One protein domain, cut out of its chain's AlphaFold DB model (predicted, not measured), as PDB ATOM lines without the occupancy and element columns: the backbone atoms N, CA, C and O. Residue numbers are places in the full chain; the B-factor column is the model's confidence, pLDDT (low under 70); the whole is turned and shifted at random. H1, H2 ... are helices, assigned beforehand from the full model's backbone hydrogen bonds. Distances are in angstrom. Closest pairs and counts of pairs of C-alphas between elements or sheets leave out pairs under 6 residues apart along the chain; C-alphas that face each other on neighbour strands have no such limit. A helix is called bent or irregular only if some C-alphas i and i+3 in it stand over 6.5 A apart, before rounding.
ATOM      1  N   HIS A  39     161.145 143.127 150.851       90.38
ATOM      2  CA  HIS A  39     160.481 141.825 150.892       90.38
ATOM      3  C   HIS A  39     160.656 141.120 149.550       90.38
ATOM      4  O   HIS A  39     160.152 141.603 148.536       90.38
ATOM      5  N   CYS A  40     161.307 139.952 149.536       90.62
ATOM      6  CA  CYS A  40     161.641 139.245 148.293       90.62
ATOM      7  C   CYS A  40     160.428 139.041 147.363       90.62
ATOM      8  O   CYS A  40     160.533 139.278 146.162       90.62
ATOM      9  N   ILE A  41     159.251 138.701 147.908       89.25
ATOM     10  CA  ILE A  41     158.023 138.521 147.110       89.25
ATOM     11  C   ILE A  41     157.441 139.850 146.618       89.25
ATOM     12  O   ILE A  41     156.892 139.902 145.521       89.25
ATOM     13  N   ALA A  42     157.575 140.937 147.384       90.25
ATOM     14  CA  ALA A  42     157.109 142.246 146.919       90.25
ATOM     15  C   ALA A  42     157.998 142.742 145.767       90.25
ATOM     16  O   ALA A  42     157.504 143.225 144.748       90.25
ATOM     17  N   ASN A  43     159.307 142.520 145.887       91.88
ATOM     18  CA  ASN A  43     160.292 142.908 144.884       91.88
ATOM     19  C   ASN A  43     160.149 142.096 143.584       91.88
ATOM     20  O   ASN A  43     160.383 142.646 142.509       91.88
ATOM     21  N   LEU A  44     159.675 140.843 143.656       91.06
ATOM     22  CA  LEU A  44     159.292 140.039 142.484       91.06
ATOM     23  C   LEU A  44     158.123 140.629 141.682       91.06
ATOM     24  O   LEU A  44     157.971 140.288 140.515       91.06
ATOM     25  N   PHE A  45     157.308 141.507 142.268       91.94
ATOM     26  CA  PHE A  45     156.258 142.214 141.536       91.94
ATOM     27  C   PHE A  45     156.726 143.602 141.083       91.94
ATOM     28  O   PHE A  45     156.668 143.924 139.897       91.94
ATOM     29  N   VAL A  46     157.237 144.409 142.016       92.75
ATOM     30  CA  VAL A  46     157.553 145.825 141.769       92.75
ATOM     31  C   VAL A  46     158.680 145.994 140.746       92.75
ATOM     32  O   VAL A  46     158.566 146.819 139.839       92.75
ATOM     33  N   ILE A  47     159.760 145.211 140.848       92.75
ATOM     34  CA  ILE A  47     160.938 145.398 139.990       92.75
ATOM     35  C   ILE A  47     160.683 144.900 138.559       92.75
ATOM     36  O   ILE A  47     160.964 145.654 137.624       92.75
ATOM     37  N   PRO A  48     160.093 143.709 138.324       92.00
ATOM     38  CA  PRO A  48     159.705 143.295 136.975       92.00
ATOM     39  C   PRO A  48     158.684 144.226 136.325       92.00
ATOM     40  O   PRO A  48     158.777 144.478 135.125       92.00
ATOM     41  N   PHE A  49     157.758 144.795 137.102       93.06
ATOM     42  CA  PHE A  49     156.837 145.809 136.594       93.06
ATOM     43  C   PHE A  49     157.579 147.068 136.119       93.06
ATOM     44  O   PHE A  49     157.323 147.561 135.021       93.06
ATOM     45  N   ALA A  50     158.567 147.543 136.881       92.06
ATOM     46  CA  ALA A  50     159.392 148.679 136.475       92.06
ATOM     47  C   ALA A  50     160.249 148.378 135.226       92.06
ATOM     48  O   ALA A  50     160.373 149.222 134.339       92.06
ATOM     49  N   ILE A  51     160.792 147.158 135.113       92.75
ATOM     50  CA  ILE A  51     161.508 146.693 133.911       92.75
ATOM     51  C   ILE A  51     160.562 146.656 132.699       92.75
ATOM     52  O   ILE A  51     160.939 147.088 131.610       92.75
ATOM     53  N   ALA A  52     159.322 146.197 132.881       93.19
ATOM     54  CA  ALA A  52     158.321 146.192 131.819       93.19
ATOM     55  C   ALA A  52     157.984 147.615 131.349       93.19
ATOM     56  O   ALA A  52     157.963 147.860 130.146       93.19
ATOM     57  N   ILE A  53     157.807 148.576 132.264       91.94
ATOM     58  CA  ILE A  53     157.612 149.992 131.901       91.94
ATOM     59  C   ILE A  53     158.814 150.506 131.106       91.94
ATOM     60  O   ILE A  53     158.631 151.115 130.055       91.94
ATOM     61  N   ARG A  54     160.042 150.213 131.545       89.56
ATOM     62  CA  ARG A  54     161.257 150.638 130.837       89.56
ATOM     63  C   ARG A  54     161.287 150.164 129.376       89.56
ATOM     64  O   ARG A  54     161.716 150.923 128.515       89.56
ATOM     65  N   HIS A  55     160.837 148.939 129.103       89.50
ATOM     66  CA  HIS A  55     160.881 148.347 127.760       89.50
ATOM     67  C   HIS A  55     159.648 148.621 126.893       89.50
ATOM     68  O   HIS A  55     159.786 148.713 125.675       89.50
ATOM     69  N   PHE A  56     158.460 148.730 127.487       92.19
ATOM     70  CA  PHE A  56     157.193 148.799 126.750       92.19
ATOM     71  C   PHE A  56     156.515 150.176 126.796       92.19
ATOM     72  O   PHE A  56     155.522 150.376 126.096       92.19
ATOM     73  N   ALA A  57     157.006 151.133 127.593       91.00
ATOM     74  CA  ALA A  57     156.376 152.447 127.677       91.00
ATOM     75  C   ALA A  57     156.580 153.274 126.391       91.00
ATOM     76  O   ALA A  57     157.713 153.403 125.912       91.00
ATOM     77  N   PRO A  58     155.509 153.887 125.850       90.31
ATOM     78  CA  PRO A  58     155.589 154.719 124.656       90.31
ATOM     79  C   PRO A  58     156.335 156.030 124.927       90.31
ATOM     80  O   PRO A  58     156.421 156.505 126.057       90.31
ATOM     81  N   THR A  59     156.813 156.681 123.869       86.50
ATOM     82  CA  THR A  59     157.510 157.978 123.961       86.50
ATOM     83  C   THR A  59     156.669 159.074 124.623       86.50
ATOM     84  O   THR A  59     157.224 159.920 125.318       86.50
ATOM     85  N   SER A  60     155.338 159.026 124.495       90.75
ATOM     86  CA  SER A  60     154.416 159.950 125.172       90.75
ATOM     87  C   SER A  60     154.458 159.841 126.701       90.75
ATOM     88  O   SER A  60     154.344 160.853 127.388       90.75
ATOM     89  N   PHE A  61     154.669 158.638 127.247       92.19
ATOM     90  CA  PHE A  61     154.824 158.427 128.689       92.19
ATOM     91  C   PHE A  61     156.094 159.112 129.206       92.19
ATOM     92  O   PHE A  61     156.050 159.843 130.192       92.19
ATOM     93  N   TRP A  62     157.208 158.931 128.499       90.38
ATOM     94  CA  TRP A  62     158.503 159.524 128.840       90.38
ATOM     95  C   TRP A  62     158.486 161.056 128.760       90.38
ATOM     96  O   TRP A  62     159.024 161.731 129.636       90.38
ATOM     97  N   GLN A  63     157.784 161.612 127.768       90.19
ATOM     98  CA  GLN A  63     157.566 163.056 127.657       90.19
ATOM     99  C   GLN A  63     156.788 163.621 128.851       90.19
ATOM    100  O   GLN A  63     157.178 164.654 129.391       90.19
ATOM    101  N   LEU A  64     155.725 162.938 129.290       92.69
ATOM    102  CA  LEU A  64     154.913 163.366 130.435       92.69
ATOM    103  C   LEU A  64     155.646 163.190 131.774       92.69
ATOM    104  O   LEU A  64     155.466 163.978 132.695       92.69
ATOM    105  N   ALA A  65     156.494 162.166 131.872       89.44
ATOM    106  CA  ALA A  65     157.334 161.900 133.035       89.44
ATOM    107  C   ALA A  65     158.592 162.786 133.099       89.44
ATOM    108  O   ALA A  65     159.355 162.675 134.059       89.44
ATOM    109  N   HIS A  66     158.835 163.633 132.086       88.56
ATOM    110  CA  HIS A  66     160.043 164.455 131.946       88.56
ATOM    111  C   HIS A  66     161.351 163.655 132.112       88.56
ATOM    112  O   HIS A  66     162.327 164.142 132.681       88.56
ATOM    113  N   SER A  67     161.365 162.406 131.641       88.62
ATOM    114  CA  SER A  67     162.479 161.470 131.823       88.62
ATOM    115  C   SER A  67     162.598 160.531 130.622       88.62
ATOM    116  O   SER A  67     161.725 160.514 129.759       88.62
ATOM    117  N   SER A  68     163.666 159.739 130.546       87.62
ATOM    118  CA  SER A  68     163.867 158.738 129.495       87.62
ATOM    119  C   SER A  68     164.258 157.380 130.081       87.62
ATOM    120  O   SER A  68     164.747 157.279 131.207       87.62
ATOM    121  N   ALA A  69     164.071 156.316 129.298       85.69
ATOM    122  CA  ALA A  69     164.438 154.955 129.696       85.69
ATOM    123  C   ALA A  69     165.946 154.788 129.997       85.69
ATOM    124  O   ALA A  69     166.330 153.877 130.739       85.69
ATOM    125  N   ASP A  70     166.789 155.672 129.456       85.94
ATOM    126  CA  ASP A  70     168.245 155.667 129.640       85.94
ATOM    127  C   ASP A  70     168.673 156.136 131.033       85.94
ATOM    128  O   ASP A  70     169.743 155.760 131.506       85.94
ATOM    129  N   HIS A  71     167.821 156.889 131.738       87.81
ATOM    130  CA  HIS A  71     168.081 157.308 133.121       87.81
ATOM    131  C   HIS A  71     168.019 156.131 134.111       87.81
ATOM    132  O   HIS A  71     168.442 156.258 135.259       87.81
ATOM    133  N   PHE A  72     167.529 154.968 133.669       88.19
ATOM    134  CA  PHE A  72     167.300 153.784 134.495       88.19
ATOM    135  C   PHE A  72     168.117 152.562 134.026       88.19
ATOM    136  O   PHE A  72     167.547 151.485 133.834       88.19
ATOM    137  N   PRO A  73     169.454 152.658 133.860       86.44
ATOM    138  CA  PRO A  73     170.263 151.566 133.306       86.44
ATOM    139  C   PRO A  73     170.300 150.336 134.228       86.44
ATOM    140  O   PRO A  73     170.413 149.197 133.774       86.44
ATOM    141  N   VAL A  74     170.138 150.574 135.531       87.56
ATOM    142  CA  VAL A  74     170.172 149.573 136.604       87.56
ATOM    143  C   VAL A  74     168.949 148.642 136.572       87.56
ATOM    144  O   VAL A  74     169.009 147.527 137.090       87.56
ATOM    145  N   LEU A  75     167.851 149.044 135.916       87.50
ATOM    146  CA  LEU A  75     166.627 148.244 135.778       87.50
ATOM    147  C   LEU A  75     166.801 147.159 134.707       87.50
ATOM    148  O   LEU A  75     166.214 147.212 133.627       87.50
ATOM    149  N   THR A  76     167.643 146.178 135.014       90.19
ATOM    150  CA  THR A  76     167.928 145.017 134.169       90.19
ATOM    151  C   THR A  76     167.658 143.743 134.962       90.19
ATOM    152  O   THR A  76     167.943 143.687 136.158       90.19
ATOM    153  N   VAL A  77     167.156 142.692 134.305       89.56
ATOM    154  CA  VAL A  77     166.819 141.414 134.965       89.56
ATOM    155  C   VAL A  77     168.028 140.808 135.690       89.56
ATOM    156  O   VAL A  77     167.897 140.337 136.814       89.56
ATOM    157  N   SER A  78     169.220 140.876 135.088       89.31
ATOM    158  CA  SER A  78     170.454 140.385 135.715       89.31
ATOM    159  C   SER A  78     170.771 141.126 137.019       89.31
ATOM    160  O   SER A  78     170.964 140.482 138.047       89.31
ATOM    161  N   HIS A  79     170.731 142.463 136.996       90.62
ATOM    162  CA  HIS A  79     170.994 143.283 138.179       90.62
ATOM    163  C   HIS A  79     169.931 143.070 139.265       90.62
ATOM    164  O   HIS A  79     170.263 142.979 140.443       90.62
ATOM    165  N   PHE A  80     168.659 142.921 138.881       91.06
ATOM    166  CA  PHE A  80     167.583 142.574 139.810       91.06
ATOM    167  C   PHE A  80     167.879 141.273 140.569       91.06
ATOM    168  O   PHE A  80     167.747 141.235 141.791       91.06
ATOM    169  N   ILE A  81     168.316 140.221 139.874       91.44
ATOM    170  CA  ILE A  81     168.561 138.921 140.507       91.44
ATOM    171  C   ILE A  81     169.759 138.988 141.462       91.44
ATOM    172  O   ILE A  81     169.661 138.537 142.604       91.44
ATOM    173  N   THR A  82     170.884 139.549 141.014       90.88
ATOM    174  CA  THR A  82     172.143 139.501 141.772       90.88
ATOM    175  C   THR A  82     172.219 140.539 142.882       90.88
ATOM    176  O   THR A  82     172.763 140.246 143.941       90.88
ATOM    177  N   ALA A  83     171.690 141.744 142.653       89.56
ATOM    178  CA  ALA A  83     171.816 142.860 143.589       89.56
ATOM    179  C   ALA A  83     170.601 143.029 144.509       89.56
ATOM    180  O   ALA A  83     170.695 143.769 145.481       89.56
ATOM    181  N   ASN A  84     169.476 142.362 144.227       91.25
ATOM    182  CA  ASN A  84     168.266 142.480 145.040       91.25
ATOM    183  C   ASN A  84     167.698 141.106 145.420       91.25
ATOM    184  O   ASN A  84     167.745 140.724 146.584       91.25
ATOM    185  N   LEU A  85     167.243 140.301 144.455       91.19
ATOM    186  CA  LEU A  85     166.476 139.089 144.758       91.19
ATOM    187  C   LEU A  85     167.244 138.087 145.633       91.19
ATOM    188  O   LEU A  85     166.704 137.626 146.635       91.19
ATOM    189  N   LEU A  86     168.490 137.761 145.277       91.81
ATOM    190  CA  LEU A  86     169.323 136.835 146.050       91.81
ATOM    191  C   LEU A  86     169.642 137.339 147.470       91.81
ATOM    192  O   LEU A  86     169.334 136.616 148.422       91.81
ATOM    193  N   PRO A  87     170.233 138.537 147.659       91.19
ATOM    194  CA  PRO A  87     170.560 139.022 148.999       91.19
ATOM    195  C   PRO A  87     169.313 139.222 149.869       91.19
ATOM    196  O   PRO A  87     169.324 138.835 151.039       91.19
ATOM    197  N   VAL A  88     168.219 139.740 149.302       92.25
ATOM    198  CA  VAL A  88     166.956 139.937 150.027       92.25
ATOM    199  C   VAL A  88     166.350 138.598 150.417       92.25
ATOM    200  O   VAL A  88     166.010 138.402 151.576       92.25
ATOM    201  N   MET A  89     166.289 137.623 149.505       91.50
ATOM    202  CA  MET A  89     165.785 136.284 149.828       91.50
ATOM    203  C   MET A  89     166.551 135.650 150.997       91.50
ATOM    204  O   MET A  89     165.929 135.115 151.916       91.50
ATOM    205  N   LEU A  90     167.884 135.738 150.998       92.31
ATOM    206  CA  LEU A  90     168.705 135.240 152.103       92.31
ATOM    207  C   LEU A  90     168.407 135.991 153.406       92.31
ATOM    208  O   LEU A  90     168.203 135.359 154.443       92.31
ATOM    209  N   GLY A  91     168.313 137.321 153.352       88.88
ATOM    210  CA  GLY A  91     167.938 138.156 154.494       88.88
ATOM    211  C   GLY A  91     166.566 137.797 155.074       88.88
ATOM    212  O   GLY A  91     166.430 137.663 156.291       88.88
ATOM    213  N   ASN A  92     165.570 137.556 154.217       90.19
ATOM    214  CA  ASN A  92     164.230 137.119 154.603       90.19
ATOM    215  C   ASN A  92     164.244 135.766 155.325       90.19
ATOM    216  O   ASN A  92     163.629 135.631 156.384       90.19
ATOM    217  N   ILE A  93     164.959 134.775 154.779       90.56
ATOM    218  CA  ILE A  93     165.073 133.437 155.379       90.56
ATOM    219  C   ILE A  93     165.757 133.522 156.746       90.56
ATOM    220  O   ILE A  93     165.241 132.988 157.728       90.56
ATOM    221  N   ILE A  94     166.887 134.230 156.826       91.12
ATOM    222  CA  ILE A  94     167.642 134.396 158.075       91.12
ATOM    223  C   ILE A  94     166.794 135.140 159.114       91.12
ATOM    224  O   ILE A  94     166.733 134.722 160.268       91.12
ATOM    225  N   GLY A  95     166.092 136.205 158.717       85.81
ATOM    226  CA  GLY A  95     165.217 136.967 159.608       85.81
ATOM    227  C   GLY A  95     164.093 136.127 160.216       85.81
ATOM    228  O   GLY A  95     163.858 136.206 161.424       85.81
ATOM    229  N   GLY A  96     163.451 135.277 159.409       84.81
ATOM    230  CA  GLY A  96     162.446 134.328 159.889       84.81
ATOM    231  C   GLY A  96     163.039 133.264 160.818       84.81
ATOM    232  O   GLY A  96     162.507 133.023 161.903       84.81
ATOM    233  N   ALA A  97     164.178 132.675 160.441       88.75
ATOM    234  CA  ALA A  97     164.857 131.653 161.239       88.75
ATOM    235  C   ALA A  97     165.284 132.172 162.621       88.75
ATOM    236  O   ALA A  97     165.138 131.464 163.619       88.75
ATOM    237  N   VAL A  98     165.760 133.420 162.706       89.12
ATOM    238  CA  VAL A  98     166.125 134.065 163.976       89.12
ATOM    239  C   VAL A  98     164.908 134.218 164.887       89.12
ATOM    240  O   VAL A  98     164.994 133.858 166.061       89.12
ATOM    241  N   LEU A  99     163.767 134.688 164.368       85.25
ATOM    242  CA  LEU A  99     162.555 134.831 165.180       85.25
ATOM    243  C   LEU A  99     162.089 133.474 165.725       85.25
ATOM    244  O   LEU A  99     161.851 133.343 166.924       85.25
ATOM    245  N   VAL A 100     162.031 132.452 164.864       86.50
ATOM    246  CA  VAL A 100     161.657 131.086 165.265       86.50
ATOM    247  C   VAL A 100     162.616 130.545 166.326       86.50
ATOM    248  O   VAL A 100     162.167 129.978 167.319       86.50
ATOM    249  N   SER A 101     163.922 130.772 166.166       87.25
ATOM    250  CA  SER A 101     164.941 130.323 167.123       87.25
ATOM    251  C   SER A 101     164.784 130.990 168.494       87.25
ATOM    252  O   SER A 101     164.891 130.320 169.520       87.25
ATOM    253  N   ILE A 102     164.486 132.294 168.530       87.62
ATOM    254  CA  ILE A 102     164.232 133.035 169.776       87.62
ATOM    255  C   ILE A 102     162.964 132.515 170.463       87.62
ATOM    256  O   ILE A 102     162.992 132.250 171.665       87.62
ATOM    257  N   CYS A 103     161.874 132.320 169.716       85.94
ATOM    258  CA  CYS A 103     160.628 131.767 170.250       85.94
ATOM    259  C   CYS A 103     160.823 130.344 170.789       85.94
ATOM    260  O   CYS A 103     160.405 130.054 171.910       85.94
ATOM    261  N   TYR A 104     161.500 129.478 170.028       86.50
ATOM    262  CA  TYR A 104     161.810 128.113 170.447       86.50
ATOM    263  C   TYR A 104     162.610 128.111 171.751       86.50
ATOM    264  O   TYR A 104     162.223 127.451 172.713       86.50
ATOM    265  N   ARG A 105     163.662 128.935 171.827       88.00
ATOM    266  CA  ARG A 105     164.471 129.097 173.037       88.00
ATOM    267  C   ARG A 105     163.638 129.570 174.232       88.00
ATOM    268  O   ARG A 105     163.788 129.025 175.320       88.00
ATOM    269  N   ALA A 106     162.770 130.564 174.043       86.88
ATOM    270  CA  ALA A 106     161.949 131.131 175.114       86.88
ATOM    271  C   ALA A 106     160.912 130.145 175.680       86.88
ATOM    272  O   ALA A 106     160.563 130.242 176.856       86.88
ATOM    273  N   ILE A 107     160.424 129.212 174.854       87.38
ATOM    274  CA  ILE A 107     159.461 128.180 175.259       87.38
ATOM    275  C   ILE A 107     160.179 126.995 175.918       87.38
ATOM    276  O   ILE A 107     159.773 126.560 176.990       87.38
ATOM    277  N   TYR A 108     161.246 126.481 175.298       83.06
ATOM    278  CA  TYR A 108     161.884 125.232 175.727       83.06
ATOM    279  C   TYR A 108     162.883 125.395 176.882       83.06
ATOM    280  O   TYR A 108     163.030 124.472 177.672       83.06
ATOM    281  N   LEU A 109     163.543 126.552 177.031       71.25
ATOM    282  CA  LEU A 109     164.485 126.789 178.141       71.25
ATOM    283  C   LEU A 109     163.817 127.314 179.426       71.25
ATOM    284  O   LEU A 109     164.515 127.698 180.358       71.25
ATOM    285  N   ARG A 110     162.479 127.317 179.516       63.62
ATOM    286  CA  ARG A 110     161.746 127.508 180.786       63.62
ATOM    287  C   ARG A 110     161.549 126.182 181.532       63.62
ATOM    288  O   ARG A 110     160.453 125.882 181.998       63.62
ATOM    289  N   GLN A 111     162.597 125.375 181.618       60.59
ATOM    290  CA  GLN A 111     162.608 124.168 182.438       60.59
ATOM    291  C   GLN A 111     163.850 124.169 183.320       60.59
ATOM    292  O   GLN A 111     164.821 123.504 183.008       60.59
ATOM    293  N   GLU A 112     163.796 124.963 184.386       53.59
ATOM    294  CA  GLU A 112     164.315 124.643 185.721       53.59
ATOM    295  C   GLU A 112     163.381 125.387 186.717       53.59
ATOM    296  O   GLU A 112     162.925 126.484 186.369       53.59
ATOM    297  N   PRO A 113     162.999 124.782 187.860       53.06
ATOM    298  CA  PRO A 113     162.018 125.322 188.815       53.06
ATOM    299  C   PRO A 113     162.401 126.664 189.458       53.06
ATOM    300  O   PRO A 113     163.611 126.960 189.583       53.06
TER     301      PRO A 113
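AT A GLANCE: This is residues 39 to 113 of the 113 residues of the protein "Formate transporter FocB" of Escherichia coli (UniProt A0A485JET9). A shorter helix, H1, lies side by side with the first part of a long helix, H3, and the rest of H3, from residue 94, sticks out with the tail behind it as far as residue 113. Beyond the last residues of H1 the chain makes a small turn with the short helix H2, and a long loop, residues 65 to 76, leads back to H3. The printed part has 75 residues, with three named helices in the order H1, H2, H3 and no named strand; the class is all helix. The whole is extended, with a radius of gyration of the C-alphas of 20.6 A, and its outline is a rod spanning 73 by 22 by 15 A.

HOW THE PARTS SIT: Start at H1, residues 40 to 56, and then find H3, residues 77 to 108. The two touch, and their closest C-alphas are those of Cys 40 and Met 89, 5.3 A apart. Their lines stand at a shallow tilt of 13 degrees, and they run opposite ways. Look at residues 77 to 92 of H3; it touches H1 with these alone. Now find H2, residues 59 to 64, which touches no helix: it is apart from H1 and from H3. In the backbone, every O i to N i+4 pair of H2 is within hydrogen-bond range, while H1 has 11 of 13 and H3 has 25 of 28.

IN THESE COORDINATES: Find C-alpha 40 at (161.641, 139.245, 148.293); from there H1 runs 24.0 A to C-alpha 56 at (157.193, 148.799, 126.750). H1 is neither bent nor irregular, but only just: C-alphas 44 and 47 are 6.1 A apart. H2 goes from Thr 59 to Leu 64, 8.8 A. H3 begins at C-alpha 77, at (166.819, 141.414, 134.965), and runs 44.1 A to C-alpha 108 at (161.884, 125.232, 175.727). Near residue 85 you meet a kink of 30 degrees in H3. H3 is irregular, only just: the C-alphas of residues 83 and 86 are 7.0 A apart.

THE WHOLE: The two C-alphas farthest apart are those of Ser 60 and Pro 113, at 72.9 A. Residues 94 to 113, of which 94 to 108 belong to H3, stand free; the body without them has 55 residues and spans 42 by 17 by 15 A. The link from H1 to H2 is tight, with 2 residues, and that from H2 to H3 is long, with 12. The printed part has no cut, and it ends at residue 113, the chain's last. The mean pLDDT of the printed part is 87.7; look for low confidence, under 70, at residues 110 to 113.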